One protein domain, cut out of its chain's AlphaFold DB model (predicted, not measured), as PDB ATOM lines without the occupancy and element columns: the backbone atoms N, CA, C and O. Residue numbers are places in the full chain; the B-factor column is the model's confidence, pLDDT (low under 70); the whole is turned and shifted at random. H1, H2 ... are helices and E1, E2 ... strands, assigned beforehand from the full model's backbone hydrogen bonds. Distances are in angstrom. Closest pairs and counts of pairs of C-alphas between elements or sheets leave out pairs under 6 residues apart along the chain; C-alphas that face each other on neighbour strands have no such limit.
ATOM      1  N   ILE A 400      30.762   8.447  37.926       86.44
ATOM      2  CA  ILE A 400      31.141   9.826  37.600       86.44
ATOM      3  C   ILE A 400      32.663   9.917  37.698       86.44
ATOM      4  O   ILE A 400      33.223   9.715  38.773       86.44
ATOM      5  N   GLN A 401      33.329  10.202  36.581       84.50
ATOM      6  CA  GLN A 401      34.778  10.388  36.551       84.50
ATOM      7  C   GLN A 401      35.149  11.837  36.886       84.50
ATOM      8  O   GLN A 401      36.028  12.071  37.711       84.50
ATOM      9  N   THR A 402      34.471  12.804  36.267       81.31
ATOM     10  CA  THR A 402      34.603  14.237  36.566       81.31
ATOM     11  C   THR A 402      33.264  14.945  36.367       81.31
ATOM     12  O   THR A 402      32.450  14.542  35.538       81.31
ATOM     13  N   GLN A 403      33.031  16.008  37.137       77.94
ATOM     14  CA  GLN A 403      31.855  16.868  37.016       77.94
ATOM     15  C   GLN A 403      32.303  18.323  37.171       77.94
ATOM     16  O   GLN A 403      32.909  18.672  38.186       77.94
ATOM     17  N   TYR A 404      32.028  19.160  36.171       72.31
ATOM     18  CA  TYR A 404      32.365  20.583  36.181       72.31
ATOM     19  C   TYR A 404      31.226  21.400  35.567       72.31
ATOM     20  O   TYR A 404      30.942  21.295  34.373       72.31
ATOM     21  N   GLY A 405      30.553  22.212  36.386       70.00
ATOM     22  CA  GLY A 405      29.365  22.951  35.958       70.00
ATOM     23  C   GLY A 405      28.274  22.013  35.429       70.00
ATOM     24  O   GLY A 405      27.861  21.090  36.125       70.00
ATOM     25  N   SER A 406      27.829  22.239  34.190       68.88
ATOM     26  CA  SER A 406      26.840  21.409  33.486       68.88
ATOM     27  C   SER A 406      27.439  20.208  32.743       68.88
ATOM     28  O   SER A 406      26.704  19.440  32.125       68.88
ATOM     29  N   GLN A 407      28.763  20.026  32.777       76.56
ATOM     30  CA  GLN A 407      29.443  18.928  32.094       76.56
ATOM     31  C   GLN A 407      29.720  17.781  33.067       76.56
ATOM     32  O   GLN A 407      30.323  17.976  34.125       76.56
ATOM     33  N   THR A 408      29.311  16.571  32.685       82.06
ATOM     34  CA  THR A 408      29.577  15.341  33.443       82.06
ATOM     35  C   THR A 408      30.248  14.317  32.541       82.06
ATOM     36  O   THR A 408      29.729  13.993  31.474       82.06
ATOM     37  N   LEU A 409      31.395  13.794  32.978       87.75
ATOM     38  CA  LEU A 409      32.086  12.694  32.317       87.75
ATOM     39  C   LEU A 409      31.745  11.379  33.020       87.75
ATOM     40  O   LEU A 409      32.108  11.163  34.181       87.75
ATOM     41  N   PHE A 410      31.079  10.492  32.289       91.31
ATOM     42  CA  PHE A 410      30.703   9.164  32.756       91.31
ATOM     43  C   PHE A 410      31.722   8.103  32.336       91.31
ATOM     44  O   PHE A 410      32.208   8.105  31.207       91.31
ATOM     45  N   ARG A 411      31.999   7.159  33.239       90.06
ATOM     46  CA  ARG A 411      32.808   5.965  32.980       90.06
ATOM     47  C   ARG A 411      31.981   4.708  33.228       90.06
ATOM     48  O   ARG A 411      31.595   4.431  34.367       90.06
ATOM     49  N   PHE A 412      31.755   3.938  32.171       88.69
ATOM     50  CA  PHE A 412      31.190   2.592  32.256       88.69
ATOM     51  C   PHE A 412      32.272   1.601  32.691       88.69
ATOM     52  O   PHE A 412      33.436   1.742  32.322       88.69
ATOM     53  N   SER A 413      31.893   0.629  33.519       83.38
ATOM     54  CA  SER A 413      32.824  -0.348  34.098       83.38
ATOM     55  C   SER A 413      33.231  -1.462  33.129       83.38
ATOM     56  O   SER A 413      34.210  -2.153  33.393       83.38
ATOM     57  N   ASP A 414      32.500  -1.633  32.027       85.25
ATOM     58  CA  ASP A 414      32.672  -2.708  31.049       85.25
ATOM     59  C   ASP A 414      32.562  -2.131  29.626       85.25
ATOM     60  O   ASP A 414      31.495  -1.666  29.213       85.25
ATOM     61  N   SER A 415      33.685  -2.106  28.898       86.62
ATOM     62  CA  SER A 415      33.764  -1.544  27.543       86.62
ATOM     63  C   SER A 415      32.996  -2.377  26.524       86.62
ATOM     64  O   SER A 415      32.309  -1.811  25.677       86.62
ATOM     65  N   ASP A 416      33.069  -3.704  26.620       85.56
ATOM     66  CA  ASP A 416      32.417  -4.604  25.670       85.56
ATOM     67  C   ASP A 416      30.898  -4.508  25.809       85.56
ATOM     68  O   ASP A 416      30.180  -4.399  24.814       85.56
ATOM     69  N   PHE A 417      30.409  -4.437  27.051       85.44
ATOM     70  CA  PHE A 417      29.002  -4.165  27.334       85.44
ATOM     71  C   PHE A 417      28.554  -2.809  26.774       85.44
ATOM     72  O   PHE A 417      27.482  -2.717  26.173       85.44
ATOM     73  N   PHE A 418      29.365  -1.756  26.937       89.69
ATOM     74  CA  PHE A 418      29.036  -0.432  26.409       89.69
ATOM     75  C   PHE A 418      28.891  -0.457  24.884       89.69
ATOM     76  O   PHE A 418      27.876   0.004  24.368       89.69
ATOM     77  N   TYR A 419      29.857  -1.037  24.162       88.88
ATOM     78  CA  TYR A 419      29.810  -1.102  22.698       88.88
ATOM     79  C   TYR A 419      28.665  -1.977  22.168       88.88
ATOM     80  O   TYR A 419      28.130  -1.693  21.099       88.88
ATOM     81  N   GLN A 420      28.237  -2.995  22.920       86.38
ATOM     82  CA  GLN A 420      27.062  -3.807  22.577       86.38
ATOM     83  C   GLN A 420      25.727  -3.095  22.849       86.38
ATOM     84  O   GLN A 420      24.703  -3.461  22.270       86.38
ATOM     85  N   HIS A 421      25.716  -2.073  23.710       86.88
ATOM     86  CA  HIS A 421      24.502  -1.403  24.182       86.88
ATOM     87  C   HIS A 421      24.625   0.127  24.189       86.88
ATOM     88  O   HIS A 421      24.142   0.782  25.118       86.88
ATOM     89  N   ILE A 422      25.257   0.700  23.158       91.19
ATOM     90  CA  ILE A 422      25.588   2.135  23.081       91.19
ATOM     91  C   ILE A 422      24.353   3.000  23.340       91.19
ATOM     92  O   ILE A 422      24.380   3.845  24.231       91.19
ATOM     93  N   ASP A 423      23.246   2.754  22.638       85.75
ATOM     94  CA  ASP A 423      22.044   3.589  22.757       85.75
ATOM     95  C   ASP A 423      21.429   3.541  24.160       85.75
ATOM     96  O   ASP A 423      21.003   4.563  24.697       85.75
ATOM     97  N   GLY A 424      21.404   2.354  24.776       84.38
ATOM     98  CA  GLY A 424      20.920   2.177  26.146       84.38
ATOM     99  C   GLY A 424      21.806   2.907  27.146       84.38
ATOM    100  O   GLY A 424      21.306   3.656  27.982       84.38
ATOM    101  N   CYS A 425      23.122   2.750  27.021       89.69
ATOM    102  CA  CYS A 425      24.097   3.443  27.856       89.69
ATOM    103  C   CYS A 425      24.018   4.971  27.686       89.69
ATOM    104  O   CYS A 425      24.072   5.699  28.675       89.69
ATOM    105  N   CYS A 426      23.826   5.468  26.462       88.69
ATOM    106  CA  CYS A 426      23.648   6.892  26.176       88.69
ATOM    107  C   CYS A 426      22.362   7.451  26.800       88.69
ATOM    108  O   CYS A 426      22.404   8.518  27.414       88.69
ATOM    109  N   ARG A 427      21.235   6.726  26.724       90.50
ATOM    110  CA  ARG A 427      19.995   7.115  27.423       90.50
ATOM    111  C   ARG A 427      20.193   7.166  28.934       90.50
ATOM    112  O   ARG A 427      19.792   8.145  29.558       90.50
ATOM    113  N   VAL A 428      20.857   6.162  29.514       90.81
ATOM    114  CA  VAL A 428      21.187   6.155  30.948       90.81
ATOM    115  C   VAL A 428      22.039   7.362  31.317       90.81
ATOM    116  O   VAL A 428      21.714   8.055  32.273       90.81
ATOM    117  N   ALA A 429      23.102   7.642  30.561       89.50
ATOM    118  CA  ALA A 429      23.976   8.783  30.814       89.50
ATOM    119  C   ALA A 429      23.210  10.115  30.744       89.50
ATOM    120  O   ALA A 429      23.394  10.967  31.610       89.50
ATOM    121  N   ALA A 430      22.311  10.274  29.769       86.06
ATOM    122  CA  ALA A 430      21.477  11.466  29.642       86.06
ATOM    123  C   ALA A 430      20.535  11.641  30.846       86.06
ATOM    124  O   ALA A 430      20.536  12.695  31.480       86.06
ATOM    125  N   VAL A 431      19.775  10.603  31.211       84.88
ATOM    126  CA  VAL A 431      18.846  10.652  32.356       84.88
ATOM    127  C   VAL A 431      19.598  10.832  33.677       84.88
ATOM    128  O   VAL A 431      19.171  11.603  34.536       84.88
ATOM    129  N   TYR A 432      20.757  10.190  33.831       87.56
ATOM    130  CA  TYR A 432      21.582  10.341  35.024       87.56
ATOM    131  C   TYR A 432      22.182  11.751  35.125       87.56
ATOM    132  O   TYR A 432      22.232  12.312  36.215       87.56
ATOM    133  N   ALA A 433      22.566  12.378  34.009       83.25
ATOM    134  CA  ALA A 433      22.992  13.777  34.010       83.25
ATOM    135  C   ALA A 433      21.874  14.715  34.495       83.25
ATOM    136  O   ALA A 433      22.139  15.593  35.314       83.25
ATOM    137  N   PHE A 434      20.625  14.500  34.060       78.31
ATOM    138  CA  PHE A 434      19.479  15.272  34.560       78.31
ATOM    139  C   PHE A 434      19.252  15.080  36.057       78.31
ATOM    140  O   PHE A 434      19.015  16.054  36.770       78.31
ATOM    141  N   PHE A 435      19.386  13.848  36.551       79.69
ATOM    142  CA  PHE A 435      19.311  13.576  37.982       79.69
ATOM    143  C   PHE A 435      20.353  14.385  38.767       79.69
ATOM    144  O   PHE A 435      19.998  15.063  39.728       79.69
ATOM    145  N   LEU A 436      21.610  14.388  38.310       78.75
ATOM    146  CA  LEU A 436      22.722  15.093  38.959       78.75
ATOM    147  C   LEU A 436      22.607  16.623  38.925       78.75
ATOM    148  O   LEU A 436      23.273  17.289  39.716       78.75
ATOM    149  N   LEU A 437      21.812  17.188  38.011       73.31
ATOM    150  CA  LEU A 437      21.558  18.631  37.964       73.31
ATOM    151  C   LEU A 437      20.603  19.089  39.068       73.31
ATOM    152  O   LEU A 437      20.753  20.199  39.571       73.31
ATOM    153  N   GLY A 438      19.629  18.253  39.430       67.69
ATOM    154  CA  GLY A 438      18.574  18.627  40.371       67.69
ATOM    155  C   GLY A 438      18.605  17.913  41.720       67.69
ATOM    156  O   GLY A 438      17.791  18.230  42.578       67.69
ATOM    157  N   HIS A 439      19.526  16.971  41.933       74.31
ATOM    158  CA  HIS A 439      19.635  16.211  43.180       74.31
ATOM    159  C   HIS A 439      21.057  16.267  43.751       74.31
ATOM    160  O   HIS A 439      22.041  16.460  43.031       74.31
ATOM    161  N   GLY A 440      21.176  16.087  45.069       70.06
ATOM    162  CA  GLY A 440      22.465  16.013  45.756       70.06
ATOM    163  C   GLY A 440      23.298  14.799  45.325       70.06
ATOM    164  O   GLY A 440      22.772  13.789  44.864       70.06
ATOM    165  N   LYS A 441      24.624  14.868  45.521       66.62
ATOM    166  CA  LYS A 441      25.555  13.785  45.139       66.62
ATOM    167  C   LYS A 441      25.263  12.444  45.824       66.62
ATOM    168  O   LYS A 441      25.570  11.405  45.247       66.62
ATOM    169  N   ASP A 442      24.652  12.482  47.006       70.56
ATOM    170  CA  ASP A 442      24.314  11.300  47.809       70.56
ATOM    171  C   ASP A 442      22.862  10.828  47.609       70.56
ATOM    172  O   ASP A 442      22.411   9.887  48.263       70.56
ATOM    173  N   SER A 443      22.097  11.478  46.725       76.38
ATOM    174  CA  SER A 443      20.699  11.130  46.482       76.38
ATOM    175  C   SER A 443      20.583   9.792  45.748       76.38
ATOM    176  O   SER A 443      21.179   9.581  44.693       76.38
ATOM    177  N   THR A 444      19.761   8.891  46.289       79.38
ATOM    178  CA  THR A 444      19.468   7.568  45.704       79.38
ATOM    179  C   THR A 444      18.049   7.465  45.141       79.38
ATOM    180  O   THR A 444      17.699   6.462  44.509       79.38
ATOM    181  N   THR A 445      17.231   8.498  45.343       80.12
ATOM    182  CA  THR A 445      15.827   8.568  44.936       80.12
ATOM    183  C   THR A 445      15.545   9.844  44.140       80.12
ATOM    184  O   THR A 445      16.154  10.887  44.373       80.12
ATOM    185  N   TYR A 446      14.639   9.729  43.172       78.56
ATOM    186  CA  TYR A 446      14.085  10.793  42.345       78.56
ATOM    187  C   TYR A 446      12.752  11.239  42.947       78.56
ATOM    188  O   TYR A 446      11.888  10.393  43.191       78.56
ATOM    189  N   ILE A 447      12.550  12.544  43.145       75.00
ATOM    190  CA  ILE A 447      11.239  13.071  43.549       75.00
ATOM    191  C   ILE A 447      10.367  13.212  42.305       75.00
ATOM    192  O   ILE A 447      10.580  14.085  41.470       75.00
ATOM    193  N   VAL A 448       9.385  12.322  42.163       70.44
ATOM    194  CA  VAL A 448       8.523  12.259  40.970       70.44
ATOM    195  C   VAL A 448       7.213  13.023  41.136       70.44
ATOM    196  O   VAL A 448       6.534  13.297  40.150       70.44
ATOM    197  N   ARG A 449       6.840  13.355  42.376       70.56
ATOM    198  CA  ARG A 449       5.686  14.203  42.681       70.56
ATOM    199  C   ARG A 449       5.890  14.905  44.018       70.56
ATOM    200  O   ARG A 449       6.163  14.249  45.023       70.56
ATOM    201  N   TYR A 450       5.691  16.216  44.013       69.38
ATOM    202  CA  TYR A 450       5.599  17.051  45.200       69.38
ATOM    203  C   TYR A 450       4.282  17.825  45.153       69.38
ATOM    204  O   TYR A 450       4.002  18.514  44.174       69.38
ATOM    205  N   ASP A 451       3.453  17.685  46.182       68.06
ATOM    206  CA  ASP A 451       2.220  18.458  46.322       68.06
ATOM    207  C   ASP A 451       2.485  19.663  47.228       68.06
ATOM    208  O   ASP A 451       2.748  19.522  48.422       68.06
ATOM    209  N   GLN A 452       2.403  20.864  46.659       67.06
ATOM    210  CA  GLN A 452       2.670  22.110  47.372       67.06
ATOM    211  C   GLN A 452       1.644  22.403  48.481       67.06
ATOM    212  O   GLN A 452       1.993  23.029  49.483       67.06
ATOM    213  N   ASN A 453       0.399  21.941  48.339       68.69
ATOM    214  CA  ASN A 453      -0.666  22.179  49.311       68.69
ATOM    215  C   ASN A 453      -0.569  21.205  50.486       68.69
ATOM    216  O   ASN A 453      -0.697  21.604  51.643       68.69
ATOM    217  N   THR A 454      -0.343  19.924  50.191       74.62
ATOM    218  CA  THR A 454      -0.323  18.857  51.204       74.62
ATOM    219  C   THR A 454       1.079  18.538  51.719       74.62
ATOM    220  O   THR A 454       1.220  17.824  52.716       74.62
ATOM    221  N   GLN A 455       2.120  19.088  51.082       71.12
ATOM    222  CA  GLN A 455       3.531  18.816  51.378       71.12
ATOM    223  C   GLN A 455       3.857  17.318  51.261       71.12
ATOM    224  O   GLN A 455       4.707  16.771  51.974       71.12
ATOM    225  N   GLU A 456       3.122  16.607  50.406       72.38
ATOM    226  CA  GLU A 456       3.361  15.202  50.123       72.38
ATOM    227  C   GLU A 456       4.463  15.046  49.086       72.38
ATOM    228  O   GLU A 456       4.437  15.666  48.028       72.38
ATOM    229  N   VAL A 457       5.421  14.176  49.400       72.75
ATOM    230  CA  VAL A 457       6.561  13.866  48.541       72.75
ATOM    231  C   VAL A 457       6.485  12.393  48.179       72.75
ATOM    232  O   VAL A 457       6.377  11.537  49.064       72.75
ATOM    233  N   CYS A 458       6.552  12.112  46.887       75.38
ATOM    234  CA  CYS A 458       6.604  10.771  46.334       75.38
ATOM    235  C   CYS A 458       7.939  10.555  45.630       75.38
ATOM    236  O   CYS A 458       8.322  11.351  44.768       75.38
ATOM    237  N   GLU A 459       8.618   9.469  45.983       77.38
ATOM    238  CA  GLU A 459       9.957   9.168  45.496       77.38
ATOM    239  C   GLU A 459      10.056   7.798  44.817       77.38
ATOM    240  O   GLU A 459       9.271   6.886  45.082       77.38
ATOM    241  N   VAL A 460      11.018   7.680  43.901       77.56
ATOM    242  CA  VAL A 460      11.337   6.459  43.145       77.56
ATOM    243  C   VAL A 460      12.843   6.264  43.160       77.56
ATOM    244  O   VAL A 460      13.586   7.219  42.968       77.56
ATOM    245  N   HIS A 461      13.336   5.041  43.339       81.81
ATOM    246  CA  HIS A 461      14.776   4.786  43.274       81.81
ATOM    247  C   HIS A 461      15.369   5.167  41.911       81.81
ATOM    248  O   HIS A 461      14.893   4.713  40.869       81.81
ATOM    249  N   MET A 462      16.452   5.948  41.925       83.69
ATOM    250  CA  MET A 462      17.152   6.411  40.719       83.69
ATOM    251  C   MET A 462      17.515   5.236  39.806       83.69
ATOM    252  O   MET A 462      17.305   5.294  38.599       83.69
ATOM    253  N   GLU A 463      18.013   4.140  40.377       81.06
ATOM    254  CA  GLU A 463      18.413   2.951  39.618       81.06
ATOM    255  C   GLU A 463      17.265   2.349  38.803       81.06
ATOM    256  O   GLU A 463      17.501   1.840  37.707       81.06
ATOM    257  N   ARG A 464      16.022   2.451  39.293       77.62
ATOM    258  CA  ARG A 464      14.833   1.981  38.573       77.62
ATOM    259  C   ARG A 464      14.565   2.845  37.344       77.62
ATOM    260  O   ARG A 464      14.382   2.310  36.257       77.62
ATOM    261  N   VAL A 465      14.634   4.166  37.507       80.62
ATOM    262  CA  VAL A 465      14.478   5.132  36.408       80.62
ATOM    263  C   VAL A 465      15.574   4.935  35.355       80.62
ATOM    264  O   VAL A 465      15.293   4.902  34.159       80.62
ATOM    265  N   LEU A 466      16.824   4.731  35.785       86.62
ATOM    266  CA  LEU A 466      17.941   4.466  34.875       86.62
ATOM    267  C   LEU A 466      17.800   3.121  34.152       86.62
ATOM    268  O   LEU A 466      18.132   3.030  32.974       86.62
ATOM    269  N   ALA A 467      17.287   2.081  34.810       82.81
ATOM    270  CA  ALA A 467      17.029   0.799  34.160       82.81
ATOM    271  C   ALA A 467      15.974   0.926  33.051       82.81
ATOM    272  O   ALA A 467      16.172   0.420  31.947       82.81
ATOM    273  N   ASP A 468      14.881   1.644  33.305       79.19
ATOM    274  CA  ASP A 468      13.846   1.851  32.291       79.19
ATOM    275  C   ASP A 468      14.353   2.715  31.127       79.19
ATOM    276  O   ASP A 468      14.093   2.388  29.966       79.19
ATOM    277  N   ALA A 469      15.193   3.719  31.405       84.12
ATOM    278  CA  ALA A 469      15.906   4.468  30.373       84.12
ATOM    279  C   ALA A 469      16.823   3.561  29.532       84.12
ATOM    280  O   ALA A 469      16.829   3.654  28.301       84.12
ATOM    281  N   PHE A 470      17.559   2.639  30.163       84.94
ATOM    282  CA  PHE A 470      18.417   1.683  29.461       84.94
ATOM    283  C   PHE A 470      17.616   0.814  28.486       84.94
ATOM    284  O   PHE A 470      17.962   0.733  27.306       84.94
ATOM    285  N   TYR A 471      16.506   0.230  28.942       78.69
ATOM    286  CA  TYR A 471      15.649  -0.640  28.129       78.69
ATOM    287  C   TYR A 471      14.684   0.113  27.199       78.69
ATOM    288  O   TYR A 471      13.885  -0.528  26.519       78.69
ATOM    289  N   ASN A 472      14.778   1.447  27.129       77.38
ATOM    290  CA  ASN A 472      13.901   2.312  26.331       77.38
ATOM    291  C   ASN A 472      12.409   2.146  26.667       77.38
ATOM    292  O   ASN A 472      11.554   2.155  25.781       77.38
ATOM    293  N   ARG A 473      12.097   1.942  27.948       72.50
ATOM    294  CA  ARG A 473      10.724   1.825  28.442       72.50
ATOM    295  C   ARG A 473      10.172   3.214  28.776       72.50
ATOM    296  O   ARG A 473      10.924   4.146  29.062       72.50
ATOM    297  N   ASN A 474       8.847   3.354  28.755       62.72
ATOM    298  CA  ASN A 474       8.183   4.604  29.126       62.72
ATOM    299  C   ASN A 474       8.533   4.998  30.573       62.72
ATOM    300  O   ASN A 474       8.312   4.217  31.489       62.72
ATOM    301  N   CYS A 475       9.042   6.214  30.773       60.03
ATOM    302  CA  CYS A 475       9.462   6.734  32.079       60.03
ATOM    303  C   CYS A 475       8.547   7.895  32.515       60.03
ATOM    304  O   CYS A 475       8.979   9.045  32.575       60.03
ATOM    305  N   TYR A 476       7.258   7.629  32.763       60.66
ATOM    306  CA  TYR A 476       6.315   8.642  33.272       60.66
ATOM    307  C   TYR A 476       6.164   8.531  34.794       60.66
ATOM    308  O   TYR A 476       6.169   7.435  35.340       60.66
ATOM    309  N   GLY A 477       5.949   9.647  35.498       51.88
ATOM    310  CA  GLY A 477       5.774   9.631  36.960       51.88
ATOM    311  C   GLY A 477       4.615   8.745  37.447       51.88
ATOM    312  O   GLY A 477       4.716   8.131  38.503       51.88
ATOM    313  N   SER A 478       3.544   8.614  36.654       50.31
ATOM    314  CA  SER A 478       2.377   7.764  36.946       50.31
ATOM    315  C   SER A 478       2.641   6.260  36.824       50.31
ATOM    316  O   SER A 478       1.808   5.460  37.248       50.31
ATOM    317  N   LEU A 479       3.767   5.880  36.222       47.72
ATOM    318  CA  LEU A 479       4.115   4.496  35.926       47.72
ATOM    319  C   LEU A 479       4.923   3.817  37.024       47.72
ATOM    320  O   LEU A 479       4.963   2.590  37.088       47.72
ATOM    321  N   TYR A 480       5.556   4.609  37.882       60.62
ATOM    322  CA  TYR A 480       6.369   4.094  38.962       60.62
ATOM    323  C   TYR A 480       5.525   3.826  40.199       60.62
ATOM    324  O   TYR A 480       4.660   4.616  40.585       60.62
ATOM    325  N   ARG A 481       5.840   2.730  40.892       56.41
ATOM    326  CA  ARG A 481       5.421   2.574  42.280       56.41
ATOM    327  C   ARG A 481       6.202   3.578  43.119       56.41
ATOM    328  O   ARG A 481       7.399   3.413  43.334       56.41
ATOM    329  N   VAL A 482       5.507   4.617  43.553       64.19
ATOM    330  CA  VAL A 482       6.088   5.687  44.355       64.19
ATOM    331  C   VAL A 482       5.987   5.368  45.837       64.19
ATOM    332  O   VAL A 482       4.964   4.863  46.307       64.19
ATOM    333  N   GLU A 483       7.039   5.682  46.580       68.06
ATOM    334  CA  GLU A 483       7.021   5.635  48.037       68.06
ATOM    335  C   GLU A 483       6.721   7.024  48.583       68.06
ATOM    336  O   GLU A 483       7.208   8.032  48.070       68.06
ATOM    337  N   GLN A 484       5.875   7.097  49.609       75.00
ATOM    338  CA  GLN A 484       5.627   8.359  50.285       75.00
ATOM    339  C   GLN A 484       6.770   8.609  51.268       75.00
ATOM    340  O   GLN A 484       6.947   7.838  52.212       75.00
ATOM    341  N   LYS A 485       7.508   9.708  51.083       77.19
ATOM    342  CA  LYS A 485       8.614  10.068  51.976       77.19
ATOM    343  C   LYS A 485       8.099  10.214  53.411       77.19
ATOM    344  O   LYS A 485       7.083  10.891  53.647       77.19
ATOM    345  N   GLU A 486       8.790   9.586  54.362       78.62
ATOM    346  CA  GLU A 486       8.449   9.632  55.790       78.62
ATOM    347  C   GLU A 486       8.294  11.081  56.262       78.62
ATOM    348  O   GLU A 486       9.133  11.929  55.960       78.62
ATOM    349  N   LYS A 487       7.232  11.369  57.024       72.75
ATOM    350  CA  LYS A 487       6.867  12.737  57.434       72.75
ATOM    351  C   LYS A 487       8.007  13.475  58.152       72.75
ATOM    352  O   LYS A 487       8.171  14.670  57.951       72.75
ATOM    353  N   GLU A 488       8.811  12.753  58.930       76.12
ATOM    354  CA  GLU A 488       9.961  13.267  59.691       76.12
ATOM    355  C   GLU A 488      11.182  13.595  58.812       76.12
ATOM    356  O   GLU A 488      12.044  14.369  59.218       76.12
ATOM    357  N   ARG A 489      11.252  13.038  57.595       74.75
ATOM    358  CA  ARG A 489      12.336  13.275  56.625       74.75
ATOM    359  C   ARG A 489      11.984  14.328  55.575       74.75
ATOM    360  O   ARG A 489      12.821  14.623  54.721       74.75
ATOM    361  N   ARG A 490      10.759  14.866  55.599       80.38
ATOM    362  CA  ARG A 490      10.311  15.888  54.646       80.38
ATOM    363  C   ARG A 490      10.924  17.237  54.990       80.38
ATOM    364  O   ARG A 490      10.858  17.700  56.125       80.38
ATOM    365  N   GLN A 491      11.496  17.874  53.986       78.12
ATOM    366  CA  GLN A 491      12.071  19.204  54.045       78.12
ATOM    367  C   GLN A 491      11.483  20.013  52.887       78.12
ATOM    368  O   GLN A 491      12.075  20.022  51.815       78.12
ATOM    369  N   PRO A 492      10.352  20.720  53.085       76.12
ATOM    370  CA  PRO A 492       9.580  21.384  52.029       76.12
ATOM    371  C   PRO A 492      10.396  22.109  50.960       76.12
ATOM    372  O   PRO A 492      10.175  21.936  49.769       76.12
ATOM    373  N   LYS A 493      11.383  22.903  51.388       70.56
ATOM    374  CA  LYS A 493      12.231  23.678  50.480       70.56
ATOM    375  C   LYS A 493      13.179  22.792  49.669       70.56
ATOM    376  O   LYS A 493      13.302  22.983  48.472       70.56
ATOM    377  N   VAL A 494      13.806  21.810  50.316       71.94
ATOM    378  CA  VAL A 494      14.741  20.871  49.676       71.94
ATOM    379  C   VAL A 494      13.992  19.880  48.788       71.94
ATOM    380  O   VAL A 494      14.450  19.565  47.701       71.94
ATOM    381  N   ASP A 495      12.826  19.413  49.224       72.62
ATOM    382  CA  ASP A 495      11.980  18.490  48.471       72.62
ATOM    383  C   ASP A 495      11.358  19.166  47.245       72.62
ATOM    384  O   ASP A 495      11.253  18.538  46.197       72.62
ATOM    385  N   PHE A 496      11.009  20.451  47.348       68.56
ATOM    386  CA  PHE A 496      10.630  21.264  46.197       68.56
ATOM    387  C   PHE A 496      11.820  21.494  45.253       68.56
ATOM    388  O   PHE A 496      11.693  21.276  44.051       68.56
ATOM    389  N   ASP A 497      12.994  21.855  45.782       63.97
ATOM    390  CA  ASP A 497      14.206  22.067  44.976       63.97
ATOM    391  C   ASP A 497      14.666  20.785  44.254       63.97
ATOM    392  O   ASP A 497      15.207  20.857  43.153       63.97
ATOM    393  N   HIS A 498      14.445  19.618  44.864       67.25
ATOM    394  CA  HIS A 498      14.722  18.303  44.284       67.25
ATOM    395  C   HIS A 498      13.564  17.761  43.430       67.25
ATOM    396  O   HIS A 498      13.740  16.768  42.723       67.25
ATOM    397  N   SER A 499      12.382  18.383  43.458       64.81
ATOM    398  CA  SER A 499      11.316  18.079  42.507       64.81
ATOM    399  C   SER A 499      11.677  18.725  41.170       64.81
ATOM    400  O   SER A 499      11.354  19.873  40.881       64.81
ATOM    401  N   VAL A 500      12.456  17.999  40.368       59.66
ATOM    402  CA  VAL A 500      12.920  18.467  39.056       59.66
ATOM    403  C   VAL A 500      11.768  18.364  38.061       59.66
ATOM    404  O   VAL A 500      11.693  17.434  37.255       59.66
ATOM    405  N   ASP A 501      10.834  19.303  38.156       55.00
ATOM    406  CA  ASP A 501       9.779  19.496  37.173       55.00
ATOM    407  C   ASP A 501      10.235  20.444  36.042       55.00
ATOM    408  O   ASP A 501      11.322  21.038  36.056       55.00
ATOM    409  N   ARG A 502       9.418  20.558  34.988       55.84
ATOM    410  CA  ARG A 502       9.749  21.409  33.831       55.84
ATOM    411  C   ARG A 502       9.815  22.892  34.213       55.84
ATOM    412  O   ARG A 502      10.588  23.639  33.609       55.84
ATOM    413  N   THR A 503       9.062  23.305  35.231       51.88
ATOM    414  CA  THR A 503       9.034  24.668  35.774       51.88
ATOM    415  C   THR A 503      10.362  25.015  36.450       51.88
ATOM    416  O   THR A 503      10.924  26.078  36.186       51.88
ATOM    417  N   TYR A 504      10.930  24.099  37.237       59.31
ATOM    418  CA  TYR A 504      12.252  24.222  37.852       59.31
ATOM    419  C   TYR A 504      13.359  24.376  36.802       59.31
ATOM    420  O   TYR A 504      14.153  25.319  36.866       59.31
ATOM    421  N   LEU A 505      13.389  23.495  35.792       57.16
ATOM    422  CA  LEU A 505      14.399  23.546  34.724       57.16
ATOM    423  C   LEU A 505      14.301  24.834  33.889       57.16
ATOM    424  O   LEU A 505      15.329  25.414  33.526       57.16
ATOM    425  N   THR A 506      13.083  25.315  33.635       56.91
ATOM    426  CA  THR A 506      12.839  26.577  32.919       56.91
ATOM    427  C   THR A 506      13.315  27.777  33.743       56.91
ATOM    428  O   THR A 506      14.089  28.596  33.249       56.91
ATOM    429  N   ASN A 507      12.929  27.848  35.021       55.22
ATOM    430  CA  ASN A 507      13.226  28.980  35.902       55.22
ATOM    431  C   ASN A 507      14.708  29.083  36.281       55.22
ATOM    432  O   ASN A 507      15.229  30.186  36.433       55.22
ATOM    433  N   ARG A 508      15.396  27.949  36.456       58.06
ATOM    434  CA  ARG A 508      16.770  27.926  36.976       58.06
ATOM    435  C   ARG A 508      17.846  27.843  35.899       58.06
ATOM    436  O   ARG A 508      18.949  28.337  36.119       58.06
ATOM    437  N   HIS A 509      17.533  27.253  34.746       59.16
ATOM    438  CA  HIS A 509      18.511  27.000  33.684       59.16
ATOM    439  C   HIS A 509      18.136  27.609  32.324       59.16
ATOM    440  O   HIS A 509      18.854  27.375  31.357       59.16
ATOM    441  N   GLN A 510      17.050  28.395  32.239       57.47
ATOM    442  CA  GLN A 510      16.588  29.070  31.011       57.47
ATOM    443  C   GLN A 510      16.402  28.119  29.812       57.47
ATOM    444  O   GLN A 510      16.572  28.505  28.655       57.47
ATOM    445  N   SER A 511      16.073  26.853  30.073       53.97
ATOM    446  CA  SER A 511      16.023  25.828  29.030       53.97
ATOM    447  C   SER A 511      14.690  25.887  28.273       53.97
ATOM    448  O   SER A 511      13.672  25.413  28.763       53.97
ATOM    449  N   GLN A 512      14.689  26.485  27.076       42.12
ATOM    450  CA  GLN A 512      13.485  26.720  26.254       42.12
ATOM    451  C   GLN A 512      12.989  25.494  25.455       42.12
ATOM    452  O   GLN A 512      11.942  25.565  24.821       42.12
ATOM    453  N   PHE A 513      13.714  24.369  25.469       44.62
ATOM    454  CA  PHE A 513      13.456  23.208  24.594       44.62
ATOM    455  C   PHE A 513      12.843  21.989  25.298       44.62
ATOM    456  O   PHE A 513      12.922  20.867  24.799       44.62
ATOM    457  N   ILE A 514      12.214  22.179  26.455       46.19
ATOM    458  CA  ILE A 514      11.490  21.112  27.149       46.19
ATOM    459  C   ILE A 514      10.010  21.308  26.807       46.19
ATOM    460  O   ILE A 514       9.442  22.335  27.160       46.19
ATOM    461  N   GLY A 515       9.416  20.386  26.040       44.00
ATOM    462  CA  GLY A 515       8.074  20.539  25.454       44.00
ATOM    463  C   GLY A 515       6.987  21.037  26.424       44.00
ATOM    464  O   GLY A 515       7.062  20.801  27.632       44.00
ATOM    465  N   GLN A 516       5.971  21.714  25.868       42.16
ATOM    466  CA  GLN A 516       4.897  22.387  26.613       42.16
ATOM    467  C   GLN A 516       4.226  21.475  27.654       42.16
ATOM    468  O   GLN A 516       4.038  20.274  27.439       42.16
TER     469      GLN A 516
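Overview. This is residues 400 to 516 of the 524 residues of the protein "Hypothetical protein" of Rotaria sordida (UniProt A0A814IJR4). One long helix, H2, forms the middle of an elongated domain, with H3 packed side by side along it and a small hairpin, E1 and E2, packed through E2 on another side of it. A second hairpin, E3 and E4, makes one end of the long axis, with H4 packed on it mainly at E3, while H1 makes the other end and H5 sits near H2. The printed part has 117 residues, with five named helices and four named strands in the order E1, E2, H1, H2, E3, E4, H3, H4, H5; each hairpin is an antiparallel sheet of two strands. The class is mixed, helices and strands. The whole is compact, with a radius of gyration of the C-alphas of 15.2 A and spans of 48 by 31 by 29 A.

Along the chain. E1, residues 400 to 404, begins with C-alpha 400 at (31.141, 9.826, 37.600). E2, residues 407 to 411, and H1, residues 415 to 420, follow after tight links. H2, residues 422 to 438, is 24.9 A long and ends with C-alpha 438 at (18.574, 18.627, 40.371). E3, residues 445 to 451, and E4, residues 456 to 461, are each 16.9 A long. H3, residues 462 to 470, is 12.3 A long. H4 holds residues 492 to 498, and H5, residues 502 to 509, ends with C-alpha 509 at (18.511, 27.000, 33.684).

Arrangement. In the hairpin of E1 and E2, N 401 and O 409 are 2.9 A apart, within hydrogen-bond range. The closest C-alphas of E2 and H2, those of Thr 408 and Ala 433, are 6.8 A apart. H1 and H2 are close but not clearly touching, with the C-alphas of Phe 418 and Cys 425 closest at 6.4 A. H2 and H3 touch, closest at the C-alphas of Gly 424 and Phe 470, 4.2 A, and run opposite ways at a shallow tilt of 33 degrees, only just short of steep. In the hairpin of E3 and E4, N 446 and O 460 are 2.7 A apart, within hydrogen-bond range. The closest C-alphas of E3 and H4, those of Ile 447 and His 498, are 6.3 A apart. H4 and H5 are about perpendicular at 80 degrees; H2 and H5 are near each other. Every O i to N i+4 pair is within hydrogen-bond range in H1, H3, H4 and H5, and 12 of 13 in H2.

Size, cuts and confidence. The two C-alphas farthest apart, those of Asp 416 and Asn 453, are 48.7 A apart. The printed part has no cut. The link from H3 to H4, residues 471 to 491, is long, and its residues 483 to 484 pair antiparallel with residues 458 to 459 of E4. The mean pLDDT of the printed part is 73.3; residues 474 to 483 and 496 to 516 are among those under 70.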